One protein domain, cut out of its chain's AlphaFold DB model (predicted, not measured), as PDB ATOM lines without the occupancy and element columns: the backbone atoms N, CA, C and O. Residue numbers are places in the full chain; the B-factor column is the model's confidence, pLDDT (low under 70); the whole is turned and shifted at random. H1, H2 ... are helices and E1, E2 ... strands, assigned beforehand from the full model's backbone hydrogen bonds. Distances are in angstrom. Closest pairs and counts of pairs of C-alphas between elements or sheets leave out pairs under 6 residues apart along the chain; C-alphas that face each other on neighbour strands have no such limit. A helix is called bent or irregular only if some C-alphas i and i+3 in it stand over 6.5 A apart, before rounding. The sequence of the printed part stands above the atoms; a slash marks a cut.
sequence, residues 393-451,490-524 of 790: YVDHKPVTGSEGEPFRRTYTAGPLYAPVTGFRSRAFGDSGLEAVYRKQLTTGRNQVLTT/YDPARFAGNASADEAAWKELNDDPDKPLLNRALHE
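What this domain is: This is residues 393 to 451 and 490 to 524 of the 790 residues of the protein "Non-specific serine/threonine protein kinase" of Streptomyces sp. RB5 (UniProt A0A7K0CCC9). A small antiparallel hairpin, E1 and E2, has the short helix H4 packed on E2, and from there a chain of contacts runs through H4 to the longest helix, H5, and through H1 to H2. E3, which follows H3, and H5 lie toward opposite ends of the longest axis, and H6 lies far from the middle, past H1. The printed part has 94 residues with six named helices and three named strands, in the order E1 E2 H1 H2 H3 E3 H4 H5 H6, and its class is mixed, helices and strands. It is compact, with a radius of gyration of the C-alphas of 12.9 A, and rounded, spanning 37 by 32 by 21 A.

How they stand to each other: E1, residues 400 to 403, and E2, residues 408 to 411, are antiparallel neighbours in a hairpin, their directions 145 degrees apart. N 401 and O 410 are 2.9 A apart and N 408 and O 403 are 2.8 A apart, both within hydrogen-bond range. H4, residues 492 to 495, comes closest to E2 at the C-alphas of Ala 493 and Thr 410, 5.5 A apart. H5, residues 500 to 511, touches H4 with residues 501 to 506 alone; the closest C-alphas are those of Phe 495 and Asp 502, 4.1 A apart. H1, residues 414 to 421, touches H4, the closest C-alphas being those of Gly 414 and Pro 492, 5.9 A apart. H1 also touches H2, residues 432 to 436, closest at the C-alphas of Thr 421 and Leu 433, 5.0 A apart. H3, residues 438 to 441, is close to H2 but not clearly touching, with the C-alphas of Glu 434 and Leu 441 7.4 A apart. E3, residues 446 to 450, pairs with no named strand; its closest C-alpha to H3 is that of Asn 446, 5.3 A from that of Gln 440. H6, residues 520 to 523, is close to H1 but not clearly touching, at 8.0 A between the C-alphas of Pro 419 and Ala 521. Every O i to N i+4 pair is within hydrogen-bond range in H2 and H5, against 2 of 4 in H1, while H3, H4 and H6 are too short for such a pair.

Where its parts are: E1 begins at C-alpha 400, (-42.421, -29.032, -45.976), and is 10.6 A long; E2 is 10.2 A and E3 13.3 A. H5 is 16.5 A long and ends at C-alpha 511, (-31.712, -5.980, -43.055). H1, 8.7 A, is irregular: C-alphas 416 and 419 are 7.7 A apart. H2 measures 6.4 A, H3 5.2 A, H4 6.1 A and H6 5.4 A, the last ending at C-alpha 523, (-48.544, -9.633, -36.673).

The domain as a whole: The two C-alphas farthest apart, those of Arg 445 and Pro 513, are 38.8 A apart. Residues 452 to 489 are not printed, and C-alphas 451 and 490 are 21.0 A apart across the cut. Of the links that are printed whole, none is long. The mean pLDDT of the printed part is 92.6, and no printed residue is under 70.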
ATOM      1  N   TYR A 393     -48.858 -30.018 -44.051       97.88
ATOM      2  CA  TYR A 393     -49.659 -30.342 -45.224       97.88
ATOM      3  C   TYR A 393     -50.635 -29.219 -45.580       97.88
ATOM      4  O   TYR A 393     -51.289 -28.639 -44.708       97.88
ATOM      5  N   VAL A 394     -50.778 -28.985 -46.882       97.75
ATOM      6  CA  VAL A 394     -51.821 -28.162 -47.506       97.75
ATOM      7  C   VAL A 394     -52.541 -29.061 -48.506       97.75
ATOM      8  O   VAL A 394     -51.893 -29.617 -49.390       97.75
ATOM      9  N   ASP A 395     -53.850 -29.255 -48.326       92.44
ATOM     10  CA  ASP A 395     -54.688 -30.138 -49.159       92.44
ATOM     11  C   ASP A 395     -54.026 -31.494 -49.487       92.44
ATOM     12  O   ASP A 395     -53.696 -31.820 -50.629       92.44
ATOM     13  N   HIS A 396     -53.735 -32.269 -48.437       89.62
ATOM     14  CA  HIS A 396     -53.128 -33.608 -48.521       89.62
ATOM     15  C   HIS A 396     -51.734 -33.688 -49.168       89.62
ATOM     16  O   HIS A 396     -51.182 -34.784 -49.287       89.62
ATOM     17  N   LYS A 397     -51.105 -32.557 -49.501       95.81
ATOM     18  CA  LYS A 397     -49.732 -32.504 -50.014       95.81
ATOM     19  C   LYS A 397     -48.792 -31.892 -48.975       95.81
ATOM     20  O   LYS A 397     -49.112 -30.831 -48.432       95.81
ATOM     21  N   PRO A 398     -47.634 -32.514 -48.694       96.50
ATOM     22  CA  PRO A 398     -46.646 -31.909 -47.816       96.50
ATOM     23  C   PRO A 398     -46.051 -30.676 -48.506       96.50
ATOM     24  O   PRO A 398     -45.598 -30.745 -49.649       96.50
ATOM     25  N   VAL A 399     -46.060 -29.537 -47.815       98.12
ATOM     26  CA  VAL A 399     -45.401 -28.292 -48.264       98.12
ATOM     27  C   VAL A 399     -44.057 -28.070 -47.575       98.12
ATOM     28  O   VAL A 399     -43.321 -27.142 -47.898       98.12
ATOM     29  N   THR A 400     -43.715 -28.960 -46.650       98.12
ATOM     30  CA  THR A 400     -42.421 -29.032 -45.976       98.12
ATOM     31  C   THR A 400     -41.893 -30.456 -46.078       98.12
ATOM     32  O   THR A 400     -42.671 -31.382 -46.281       98.12
ATOM     33  N   GLY A 401     -40.580 -30.613 -45.974       96.12
ATOM     34  CA  GLY A 401     -39.900 -31.903 -46.019       96.12
ATOM     35  C   GLY A 401     -38.560 -31.834 -45.299       96.12
ATOM     36  O   GLY A 401     -38.244 -30.844 -44.628       96.12
ATOM     37  N   SER A 402     -37.743 -32.876 -45.422       95.12
ATOM     38  CA  SER A 402     -36.370 -32.847 -44.916       95.12
ATOM     39  C   SER A 402     -35.415 -33.687 -45.749       95.12
ATOM     40  O   SER A 402     -35.811 -34.715 -46.290       95.12
ATOM     41  N   GLU A 403     -34.151 -33.275 -45.799       93.00
ATOM     42  CA  GLU A 403     -33.087 -33.962 -46.533       93.00
ATOM     43  C   GLU A 403     -31.775 -34.027 -45.738       93.00
ATOM     44  O   GLU A 403     -31.497 -33.174 -44.891       93.00
ATOM     45  N   GLY A 404     -30.944 -35.024 -46.054       87.75
ATOM     46  CA  GLY A 404     -29.614 -35.206 -45.471       87.75
ATOM     47  C   GLY A 404     -29.611 -35.627 -43.998       87.75
ATOM     48  O   GLY A 404     -30.651 -35.761 -43.367       87.75
ATOM     49  N   GLU A 405     -28.413 -35.831 -43.452       80.50
ATOM     50  CA  GLU A 405     -28.194 -36.137 -42.036       80.50
ATOM     51  C   GLU A 405     -27.026 -35.291 -41.505       80.50
ATOM     52  O   GLU A 405     -25.920 -35.374 -42.052       80.50
ATOM     53  N   PRO A 406     -27.222 -34.467 -40.459       83.44
ATOM     54  CA  PRO A 406     -28.493 -34.165 -39.788       83.44
ATOM     55  C   PRO A 406     -29.490 -33.431 -40.704       83.44
ATOM     56  O   PRO A 406     -29.087 -32.557 -41.476       83.44
ATOM     57  N   PHE A 407     -30.781 -33.750 -40.568       89.94
ATOM     58  CA  PHE A 407     -31.855 -33.235 -41.430       89.94
ATOM     59  C   PHE A 407     -31.860 -31.703 -41.586       89.94
ATOM     60  O   PHE A 407     -31.965 -30.952 -40.610       89.94
ATOM     61  N   ARG A 408     -31.809 -31.241 -42.842       93.25
ATOM     62  CA  ARG A 408     -32.116 -29.870 -43.284       93.25
ATOM     63  C   ARG A 408     -33.579 -29.816 -43.722       93.25
ATOM     64  O   ARG A 408     -34.034 -30.709 -44.431       93.25
ATOM     65  N   ARG A 409     -34.317 -28.777 -43.316       96.25
ATOM     66  CA  ARG A 409     -35.722 -28.589 -43.712       96.25
ATOM     67  C   ARG A 409     -35.825 -28.113 -45.167       96.25
ATOM     68  O   ARG A 409     -35.072 -27.226 -45.564       96.25
ATOM     69  N   THR A 410     -36.762 -28.667 -45.932       97.25
ATOM     70  CA  THR A 410     -37.095 -28.240 -47.302       97.25
ATOM     71  C   THR A 410     -38.523 -27.698 -47.361       97.25
ATOM     72  O   THR A 410     -39.353 -28.055 -46.526       97.25
ATOM     73  N   TYR A 411     -38.802 -26.816 -48.326       98.12
ATOM     74  CA  TYR A 411     -40.089 -26.129 -48.465       98.12
ATOM     75  C   TYR A 411     -40.512 -26.132 -49.933       98.12
ATOM     76  O   TYR A 411     -39.771 -25.677 -50.803       98.12
ATOM     77  N   THR A 412     -41.702 -26.654 -50.225       97.44
ATOM     78  CA  THR A 412     -42.285 -26.580 -51.570       97.44
ATOM     79  C   THR A 412     -43.024 -25.262 -51.718       97.44
ATOM     80  O   THR A 412     -43.888 -24.951 -50.905       97.44
ATOM     81  N   ALA A 413     -42.680 -24.494 -52.757       97.00
ATOM     82  CA  ALA A 413     -43.185 -23.135 -52.955       97.00
ATOM     83  C   ALA A 413     -43.000 -22.259 -51.696       97.00
ATOM     84  O   ALA A 413     -43.945 -21.631 -51.230       97.00
ATOM     85  N   GLY A 414     -41.777 -22.233 -51.145       97.19
ATOM     86  CA  GLY A 414     -41.440 -21.567 -49.878       97.19
ATOM     87  C   GLY A 414     -42.109 -20.200 -49.673       97.19
ATOM     88  O   GLY A 414     -42.877 -20.070 -48.723       97.19
ATOM     89  N   PRO A 415     -41.935 -19.221 -50.584       98.44
ATOM     90  CA  PRO A 415     -42.559 -17.900 -50.451       98.44
ATOM     91  C   PRO A 415     -44.088 -17.912 -50.352       98.44
ATOM     92  O   PRO A 415     -44.651 -17.113 -49.607       98.44
ATOM     93  N   LEU A 416     -44.759 -18.834 -51.050       98.56
ATOM     94  CA  LEU A 416     -46.220 -18.939 -51.059       98.56
ATOM     95  C   LEU A 416     -46.775 -19.357 -49.689       98.56
ATOM     96  O   LEU A 416     -47.836 -18.885 -49.277       98.56
ATOM     97  N   TYR A 417     -46.063 -20.242 -48.986       98.69
ATOM     98  CA  TYR A 417     -46.525 -20.841 -47.732       98.69
ATOM     99  C   TYR A 417     -45.762 -20.376 -46.490       98.69
ATOM    100  O   TYR A 417     -46.186 -20.710 -45.389       98.69
ATOM    101  N   ALA A 418     -44.707 -19.566 -46.614       98.56
ATOM    102  CA  ALA A 418     -43.936 -19.062 -45.476       98.56
ATOM    103  C   ALA A 418     -44.776 -18.351 -44.391       98.56
ATOM    104  O   ALA A 418     -44.501 -18.578 -43.211       98.56
ATOM    105  N   PRO A 419     -45.834 -17.568 -44.705       98.25
ATOM    106  CA  PRO A 419     -46.708 -16.999 -43.671       98.25
ATOM    107  C   PRO A 419     -47.502 -18.058 -42.885       98.25
ATOM    108  O   PRO A 419     -47.923 -17.809 -41.759       98.25
ATOM    109  N   VAL A 420     -47.697 -19.246 -43.463       98.31
ATOM    110  CA  VAL A 420     -48.390 -20.381 -42.841       98.31
ATOM    111  C   VAL A 420     -47.392 -21.264 -42.096       98.31
ATOM    112  O   VAL A 420     -47.532 -21.496 -40.898       98.31
ATOM    113  N   THR A 421     -46.364 -21.765 -42.784       98.44
ATOM    114  CA  THR A 421     -45.393 -22.704 -42.209       98.44
ATOM    115  C   THR A 421     -44.501 -22.030 -41.175       98.44
ATOM    116  O   THR A 421     -44.138 -22.658 -40.183       98.44
ATOM    117  N   GLY A 422     -44.155 -20.760 -41.393       97.31
ATOM    118  CA  GLY A 422     -42.962 -20.159 -40.815       97.31
ATOM    119  C   GLY A 422     -41.706 -20.827 -41.367       97.31
ATOM    120  O   GLY A 422     -41.693 -21.348 -42.488       97.31
ATOM    121  N   PHE A 423     -40.655 -20.845 -40.557       96.25
ATOM    122  CA  PHE A 423     -39.409 -21.533 -40.870       96.25
ATOM    123  C   PHE A 423     -38.932 -22.387 -39.700       96.25
ATOM    124  O   PHE A 423     -39.327 -22.194 -38.555       96.25
ATOM    125  N   ARG A 424     -38.009 -23.289 -40.007       94.75
ATOM    126  CA  ARG A 424     -37.187 -24.076 -39.097       94.75
ATOM    127  C   ARG A 424     -35.759 -24.038 -39.601       94.75
ATOM    128  O   ARG A 424     -35.474 -24.509 -40.705       94.75
ATOM    129  N   SER A 425     -34.876 -23.476 -38.790       91.06
ATOM    130  CA  SER A 425     -33.458 -23.312 -39.078       91.06
ATOM    131  C   SER A 425     -32.622 -23.918 -37.964       91.06
ATOM    132  O   SER A 425     -32.857 -23.697 -36.774       91.06
ATOM    133  N   ARG A 426     -31.581 -24.660 -38.348       88.81
ATOM    134  CA  ARG A 426     -30.624 -25.216 -37.383       88.81
ATOM    135  C   ARG A 426     -29.783 -24.131 -36.704       88.81
ATOM    136  O   ARG A 426     -29.250 -24.396 -35.630       88.81
ATOM    137  N   ALA A 427     -29.659 -22.957 -37.324       79.31
ATOM    138  CA  ALA A 427     -28.894 -21.828 -36.803       79.31
ATOM    139  C   ALA A 427     -29.773 -20.730 -36.179       79.31
ATOM    140  O   ALA A 427     -29.380 -20.157 -35.166       79.31
ATOM    141  N   PHE A 428     -30.953 -20.457 -36.747       83.75
ATOM    142  CA  PHE A 428     -31.733 -19.245 -36.431       83.75
ATOM    143  C   PHE A 428     -33.057 -19.503 -35.694       83.75
ATOM    144  O   PHE A 428     -33.794 -18.564 -35.405       83.75
ATOM    145  N   GLY A 429     -33.348 -20.758 -35.340       87.38
ATOM    146  CA  GLY A 429     -34.570 -21.131 -34.626       87.38
ATOM    147  C   GLY A 429     -35.747 -21.395 -35.559       87.38
ATOM    148  O   GLY A 429     -35.552 -21.705 -36.735       87.38
ATOM    149  N   ASP A 430     -36.962 -21.297 -35.018       89.44
ATOM    150  CA  ASP A 430     -38.194 -21.646 -35.724       89.44
ATOM    151  C   ASP A 430     -39.233 -20.519 -35.585       89.44
ATOM    152  O   ASP A 430     -39.189 -19.752 -34.622       89.44
ATOM    153  N   SER A 431     -40.202 -20.449 -36.498       89.31
ATOM    154  CA  SER A 431     -41.353 -19.534 -36.439       89.31
ATOM    155  C   SER A 431     -42.631 -20.201 -36.964       89.31
ATOM    156  O   SER A 431     -42.585 -21.319 -37.473       89.31
ATOM    157  N   GLY A 432     -43.783 -19.534 -36.837       92.50
ATOM    158  CA  GLY A 432     -45.055 -20.019 -37.384       92.50
ATOM    159  C   GLY A 432     -45.442 -21.413 -36.878       92.50
ATOM    160  O   GLY A 432     -45.226 -21.754 -35.711       92.50
ATOM    161  N   LEU A 433     -46.010 -22.239 -37.757       96.38
ATOM    162  CA  LEU A 433     -46.402 -23.607 -37.414       96.38
ATOM    163  C   LEU A 433     -45.209 -24.525 -37.108       96.38
ATOM    164  O   LEU A 433     -45.350 -25.414 -36.266       96.38
ATOM    165  N   GLU A 434     -44.044 -24.304 -37.725       95.75
ATOM    166  CA  GLU A 434     -42.809 -25.027 -37.392       95.75
ATOM    167  C   GLU A 434     -42.431 -24.849 -35.912       95.75
ATOM    168  O   GLU A 434     -42.092 -25.826 -35.241       95.75
ATOM    169  N   ALA A 435     -42.567 -23.631 -35.371       91.62
ATOM    170  CA  ALA A 435     -42.331 -23.359 -33.952       91.62
ATOM    171  C   ALA A 435     -43.420 -23.962 -33.054       91.62
ATOM    172  O   ALA A 435     -43.109 -24.702 -32.114       91.62
ATOM    173  N   VAL A 436     -44.695 -23.686 -33.358       91.12
ATOM    174  CA  VAL A 436     -45.843 -24.122 -32.538       91.12
ATOM    175  C   VAL A 436     -45.897 -25.648 -32.421       91.12
ATOM    176  O   VAL A 436     -46.157 -26.186 -31.342       91.12
ATOM    177  N   TYR A 437     -45.589 -26.362 -33.507       93.12
ATOM    178  CA  TYR A 437     -45.647 -27.823 -33.579       93.12
ATOM    179  C   TYR A 437     -44.271 -28.499 -33.608       93.12
ATOM    180  O   TYR A 437     -44.160 -29.678 -33.959       93.12
ATOM    181  N   ARG A 438     -43.208 -27.809 -33.169       91.25
ATOM    182  CA  ARG A 438     -41.828 -28.328 -33.168       91.25
ATOM    183  C   ARG A 438     -41.720 -29.727 -32.561       91.25
ATOM    184  O   ARG A 438     -41.028 -30.594 -33.101       91.25
ATOM    185  N   LYS A 439     -42.404 -29.973 -31.437       88.62
ATOM    186  CA  LYS A 439     -42.382 -31.273 -30.741       88.62
ATOM    187  C   LYS A 439     -42.955 -32.391 -31.612       88.62
ATOM    188  O   LYS A 439     -42.393 -33.481 -31.654       88.62
ATOM    189  N   GLN A 440     -44.046 -32.116 -32.318       90.44
ATOM    190  CA  GLN A 440     -44.722 -33.059 -33.199       90.44
ATOM    191  C   GLN A 440     -43.881 -33.330 -34.452       90.44
ATOM    192  O   GLN A 440     -43.697 -34.488 -34.815       90.44
ATOM    193  N   LEU A 441     -43.294 -32.286 -35.041       92.25
ATOM    194  CA  LEU A 441     -42.553 -32.367 -36.303       92.25
ATOM    195  C   LEU A 441     -41.108 -32.884 -36.145       92.25
ATOM    196  O   LEU A 441     -40.464 -33.229 -37.123       92.25
ATOM    197  N   THR A 442     -40.536 -32.962 -34.938       88.44
ATOM    198  CA  THR A 442     -39.106 -33.329 -34.780       88.44
ATOM    199  C   THR A 442     -38.791 -34.803 -35.049       88.44
ATOM    200  O   THR A 442     -37.663 -35.122 -35.405       88.44
ATOM    201  N   THR A 443     -39.750 -35.710 -34.869       81.25
ATOM    202  CA  THR A 443     -39.478 -37.163 -34.934       81.25
ATOM    203  C   THR A 443     -39.966 -37.825 -36.218       81.25
ATOM    204  O   THR A 443     -39.902 -39.047 -36.308       81.25
ATOM    205  N   GLY A 444     -40.561 -37.060 -37.142       80.69
ATOM    206  CA  GLY A 444     -41.243 -37.592 -38.328       80.69
ATOM    207  C   GLY A 444     -42.533 -38.364 -38.043       80.69
ATOM    208  O   GLY A 444     -43.312 -38.631 -38.946       80.69
ATOM    209  N   ARG A 445     -42.791 -38.719 -36.778       86.44
ATOM    210  CA  ARG A 445     -43.925 -39.561 -36.386       86.44
ATOM    211  C   ARG A 445     -45.266 -38.872 -36.548       86.44
ATOM    212  O   ARG A 445     -46.261 -39.579 -36.642       86.44
ATOM    213  N   ASN A 446     -45.289 -37.541 -36.531       92.50
ATOM    214  CA  ASN A 446     -46.508 -36.751 -36.586       92.50
ATOM    215  C   ASN A 446     -46.428 -35.688 -37.684       92.50
ATOM    216  O   ASN A 446     -45.355 -35.172 -37.984       92.50
ATOM    217  N   GLN A 447     -47.588 -35.333 -38.214       94.69
ATOM    218  CA  GLN A 447     -47.802 -34.391 -39.301       94.69
ATOM    219  C   GLN A 447     -48.870 -33.371 -38.894       94.69
ATOM    220  O   GLN A 447     -49.747 -33.667 -38.073       94.69
ATOM    221  N   VAL A 448     -48.798 -32.173 -39.469       97.19
ATOM    222  CA  VAL A 448     -49.734 -31.068 -39.217       97.19
ATOM    223  C   VAL A 448     -50.507 -30.784 -40.496       97.19
ATOM    224  O   VAL A 448     -49.913 -30.413 -41.500       97.19
ATOM    225  N   LEU A 449     -51.828 -30.935 -40.473       97.44
ATOM    226  CA  LEU A 449     -52.684 -30.624 -41.614       97.44
ATOM    227  C   LEU A 449     -53.312 -29.253 -41.408       97.44
ATOM    228  O   LEU A 449     -54.038 -29.036 -40.435       97.44
ATOM    229  N   THR A 450     -53.021 -28.332 -42.319       98.00
ATOM    230  CA  THR A 450     -53.559 -26.970 -42.281       98.00
ATOM    231  C   THR A 450     -54.980 -26.909 -42.838       98.00
ATOM    232  O   THR A 450     -55.461 -27.853 -43.460       98.00
ATOM    233  N   THR A 451     -55.665 -25.794 -42.602       97.19
ATOM    234  CA  THR A 451     -56.964 -25.475 -43.219       97.19
ATOM    235  C   THR A 451     -56.833 -24.768 -44.570       97.19
ATOM    236  O   THR A 451     -57.851 -24.457 -45.191       97.19
ATOM    237  N   TYR A 490     -40.633 -14.681 -48.219       97.62
ATOM    238  CA  TYR A 490     -39.285 -15.236 -48.261       97.62
ATOM    239  C   TYR A 490     -39.322 -16.740 -48.502       97.62
ATOM    240  O   TYR A 490     -40.302 -17.404 -48.186       97.62
ATOM    241  N   ASP A 491     -38.233 -17.293 -49.034       98.06
ATOM    242  CA  ASP A 491     -38.056 -18.742 -49.113       98.06
ATOM    243  C   ASP A 491     -37.319 -19.252 -47.860       98.06
ATOM    244  O   ASP A 491     -36.114 -19.001 -47.723       98.06
ATOM    245  N   PRO A 492     -37.992 -19.990 -46.952       97.88
ATOM    246  CA  PRO A 492     -37.361 -20.520 -45.747       97.88
ATOM    247  C   PRO A 492     -36.211 -21.498 -46.041       97.88
ATOM    248  O   PRO A 492     -35.308 -21.670 -45.216       97.88
ATOM    249  N   ALA A 493     -36.198 -22.135 -47.221       96.75
ATOM    250  CA  ALA A 493     -35.162 -23.095 -47.596       96.75
ATOM    251  C   ALA A 493     -33.771 -22.448 -47.710       96.75
ATOM    252  O   ALA A 493     -32.763 -23.134 -47.499       96.75
ATOM    253  N   ARG A 494     -33.701 -21.131 -47.977       96.50
ATOM    254  CA  ARG A 494     -32.448 -20.367 -48.138       96.50
ATOM    255  C   ARG A 494     -31.577 -20.335 -46.880       96.50
ATOM    256  O   ARG A 494     -30.379 -20.118 -47.010       96.50
ATOM    257  N   PHE A 495     -32.155 -20.550 -45.695       95.38
ATOM    258  CA  PHE A 495     -31.437 -20.477 -44.413       95.38
ATOM    259  C   PHE A 495     -31.818 -21.588 -43.413       95.38
ATOM    260  O   PHE A 495     -31.546 -21.495 -42.213       95.38
ATOM    261  N   ALA A 496     -32.427 -22.677 -43.892       93.31
ATOM    262  CA  ALA A 496     -32.836 -23.810 -43.055       93.31
ATOM    263  C   ALA A 496     -31.654 -24.595 -42.438       93.31
ATOM    264  O   ALA A 496     -31.829 -25.359 -41.482       93.31
ATOM    265  N   GLY A 497     -30.451 -24.442 -43.000       90.06
ATOM    266  CA  GLY A 497     -29.232 -25.116 -42.559       90.06
ATOM    267  C   GLY A 497     -28.473 -24.379 -41.447       90.06
ATOM    268  O   GLY A 497     -29.060 -23.799 -40.534       90.06
ATOM    269  N   ASN A 498     -27.145 -24.490 -41.496       87.56
ATOM    270  CA  ASN A 498     -26.197 -23.815 -40.607       87.56
ATOM    271  C   ASN A 498     -24.878 -23.416 -41.311       87.56
ATOM    272  O   ASN A 498     -23.837 -23.308 -40.662       87.56
ATOM    273  N   ALA A 499     -24.899 -23.262 -42.634       86.31
ATOM    274  CA  ALA A 499     -23.751 -22.844 -43.433       86.31
ATOM    275  C   ALA A 499     -23.592 -21.313 -43.436       86.31
ATOM    276  O   ALA A 499     -24.542 -20.578 -43.187       86.31
ATOM    277  N   SER A 500     -22.414 -20.811 -43.813       82.25
ATOM    278  CA  SER A 500     -22.178 -19.364 -43.972       82.25
ATOM    279  C   SER A 500     -23.109 -18.707 -45.002       82.25
ATOM    280  O   SER A 500     -23.480 -17.546 -44.853       82.25
ATOM    281  N   ALA A 501     -23.528 -19.450 -46.031       86.31
ATOM    282  CA  ALA A 501     -24.535 -18.987 -46.986       86.31
ATOM    283  C   ALA A 501     -25.912 -18.776 -46.329       86.31
ATOM    284  O   ALA A 501     -26.625 -17.847 -46.703       86.31
ATOM    285  N   ASP A 502     -26.258 -19.593 -45.326       89.19
ATOM    286  CA  ASP A 502     -27.507 -19.450 -44.574       89.19
ATOM    287  C   ASP A 502     -27.461 -18.171 -43.705       89.19
ATOM    288  O   ASP A 502     -28.457 -17.460 -43.611       89.19
ATOM    289  N   GLU A 503     -26.300 -17.826 -43.130       86.50
ATOM    290  CA  GLU A 503     -26.084 -16.569 -42.385       86.50
ATOM    291  C   GLU A 503     -26.220 -15.327 -43.273       86.50
ATOM    292  O   GLU A 503     -26.864 -14.356 -42.879       86.50
ATOM    293  N   ALA A 504     -25.674 -15.367 -44.491       90.00
ATOM    294  CA  ALA A 504     -25.829 -14.279 -45.452       90.00
ATOM    295  C   ALA A 504     -27.302 -14.077 -45.854       90.00
ATOM    296  O   ALA A 504     -27.778 -12.944 -45.845       90.00
ATOM    297  N   ALA A 505     -28.031 -15.162 -46.143       91.19
ATOM    298  CA  ALA A 505     -29.455 -15.101 -46.473       91.19
ATOM    299  C   ALA A 505     -30.307 -14.613 -45.289       91.19
ATOM    300  O   ALA A 505     -31.221 -13.813 -45.470       91.19
ATOM    301  N   TRP A 506     -29.992 -15.058 -44.069       89.25
ATOM    302  CA  TRP A 506     -30.657 -14.586 -42.856       89.25
ATOM    303  C   TRP A 506     -30.439 -13.087 -42.635       89.25
ATOM    304  O   TRP A 506     -31.388 -12.361 -42.342       89.25
ATOM    305  N   LYS A 507     -29.201 -12.609 -42.806       88.06
ATOM    306  CA  LYS A 507     -28.872 -11.188 -42.688       88.06
ATOM    307  C   LYS A 507     -29.584 -10.346 -43.747       88.06
ATOM    308  O   LYS A 507     -30.196  -9.352 -43.388       88.06
ATOM    309  N   GLU A 508     -29.559 -10.773 -45.012       94.06
ATOM    310  CA  GLU A 508     -30.279 -10.118 -46.116       94.06
ATOM    311  C   GLU A 508     -31.757  -9.898 -45.768       94.06
ATOM    312  O   GLU A 508     -32.239  -8.778 -45.863       94.06
ATOM    313  N   LEU A 509     -32.450 -10.937 -45.288       91.12
ATOM    314  CA  LEU A 509     -33.876 -10.860 -44.956       91.12
ATOM    315  C   LEU A 509     -34.192 -10.004 -43.719       91.12
ATOM    316  O   LEU A 509     -35.293  -9.465 -43.629       91.12
ATOM    317  N   ASN A 510     -33.274  -9.907 -42.750       86.81
ATOM    318  CA  ASN A 510     -33.457  -9.067 -41.559       86.81
ATOM    319  C   ASN A 510     -33.116  -7.594 -41.817       86.81
ATOM    320  O   ASN A 510     -33.746  -6.719 -41.225       86.81
ATOM    321  N   ASP A 511     -32.131  -7.333 -42.677       90.00
ATOM    322  CA  ASP A 511     -31.712  -5.980 -43.055       90.00
ATOM    323  C   ASP A 511     -32.642  -5.374 -44.132       90.00
ATOM    324  O   ASP A 511     -32.582  -4.168 -44.389       90.00
ATOM    325  N   ASP A 512     -33.504  -6.185 -44.757       91.75
ATOM    326  CA  ASP A 512     -34.457  -5.747 -45.778       91.75
ATOM    327  C   ASP A 512     -35.511  -4.775 -45.190       91.75
ATOM    328  O   ASP A 512     -36.267  -5.142 -44.277       91.75
ATOM    329  N   PRO A 513     -35.606  -3.531 -45.707       88.00
ATOM    330  CA  PRO A 513     -36.531  -2.521 -45.193       88.00
ATOM    331  C   PRO A 513     -38.007  -2.895 -45.378       88.00
ATOM    332  O   PRO A 513     -38.855  -2.413 -44.620       88.00
ATOM    333  N   ASP A 514     -38.321  -3.765 -46.341       88.38
ATOM    334  CA  ASP A 514     -39.669  -4.257 -46.602       88.38
ATOM    335  C   ASP A 514     -40.027  -5.480 -45.746       88.38
ATOM    336  O   ASP A 514     -41.140  -5.994 -45.847       88.38
ATOM    337  N   LYS A 515     -39.142  -5.907 -44.833       92.00
ATOM    338  CA  LYS A 515     -39.416  -6.888 -43.767       92.00
ATOM    339  C   LYS A 515     -40.148  -8.146 -44.269       92.00
ATOM    340  O   LYS A 515     -41.252  -8.436 -43.801       92.00
ATOM    341  N   PRO A 516     -39.573  -8.923 -45.197       94.25
ATOM    342  CA  PRO A 516     -40.225 -10.105 -45.761       94.25
ATOM    343  C   PRO A 516     -40.526 -11.196 -44.717       94.25
ATOM    344  O   PRO A 516     -41.466 -11.965 -44.886       94.25
ATOM    345  N   LEU A 517     -39.777 -11.248 -43.607       91.56
ATOM    346  CA  LEU A 517     -40.033 -12.173 -42.491       91.56
ATOM    347  C   LEU A 517     -41.300 -11.831 -41.680       91.56
ATOM    348  O   LEU A 517     -41.771 -12.666 -40.905       91.56
ATOM    349  N   LEU A 518     -41.850 -10.618 -41.823       93.69
ATOM    350  CA  LEU A 518     -43.045 -10.185 -41.104       93.69
ATOM    351  C   LEU A 518     -44.293 -10.829 -41.710       93.69
ATOM    352  O   LEU A 518     -44.657 -10.572 -42.857       93.69
ATOM    353  N   ASN A 519     -45.003 -11.620 -40.906       96.44
ATOM    354  CA  ASN A 519     -46.336 -12.084 -41.262       96.44
ATOM    355  C   ASN A 519     -47.351 -10.952 -41.056       96.44
ATOM    356  O   ASN A 519     -47.936 -10.822 -39.982       96.44
ATOM    357  N   ARG A 520     -47.563 -10.137 -42.089       97.44
ATOM    358  CA  ARG A 520     -48.473  -8.981 -42.065       97.44
ATOM    359  C   ARG A 520     -49.918  -9.353 -41.765       97.44
ATOM    360  O   ARG A 520     -50.626  -8.598 -41.111       97.44
ATOM    361  N   ALA A 521     -50.341 -10.541 -42.195       97.56
ATOM    362  CA  ALA A 521     -51.697 -11.032 -41.979       97.56
ATOM    363  C   ALA A 521     -52.025 -11.258 -40.491       97.56
ATOM    364  O   ALA A 521     -53.180 -11.093 -40.092       97.56
ATOM    365  N   LEU A 522     -51.019 -11.620 -39.681       95.19
ATOM    366  CA  LEU A 522     -51.183 -11.936 -38.258       95.19
ATOM    367  C   LEU A 522     -50.558 -10.910 -37.310       95.19
ATOM    368  O   LEU A 522     -51.115 -10.677 -36.244       95.19
ATOM    369  N   HIS A 523     -49.391 -10.352 -37.635       93.19
ATOM    370  CA  HIS A 523     -48.544  -9.633 -36.673       93.19
ATOM    371  C   HIS A 523     -48.435  -8.128 -36.931       93.19
ATOM    372  O   HIS A 523     -47.936  -7.411 -36.066       93.19
ATOM    373  N   GLU A 524     -48.882  -7.632 -38.088       92.44
ATOM    374  CA  GLU A 524     -48.912  -6.194 -38.353       92.44
ATOM    375  C   GLU A 524     -50.325  -5.644 -38.171       92.44
ATOM    376  O   GLU A 524     -51.312  -6.205 -38.650       92.44
TER     377      GLU A 524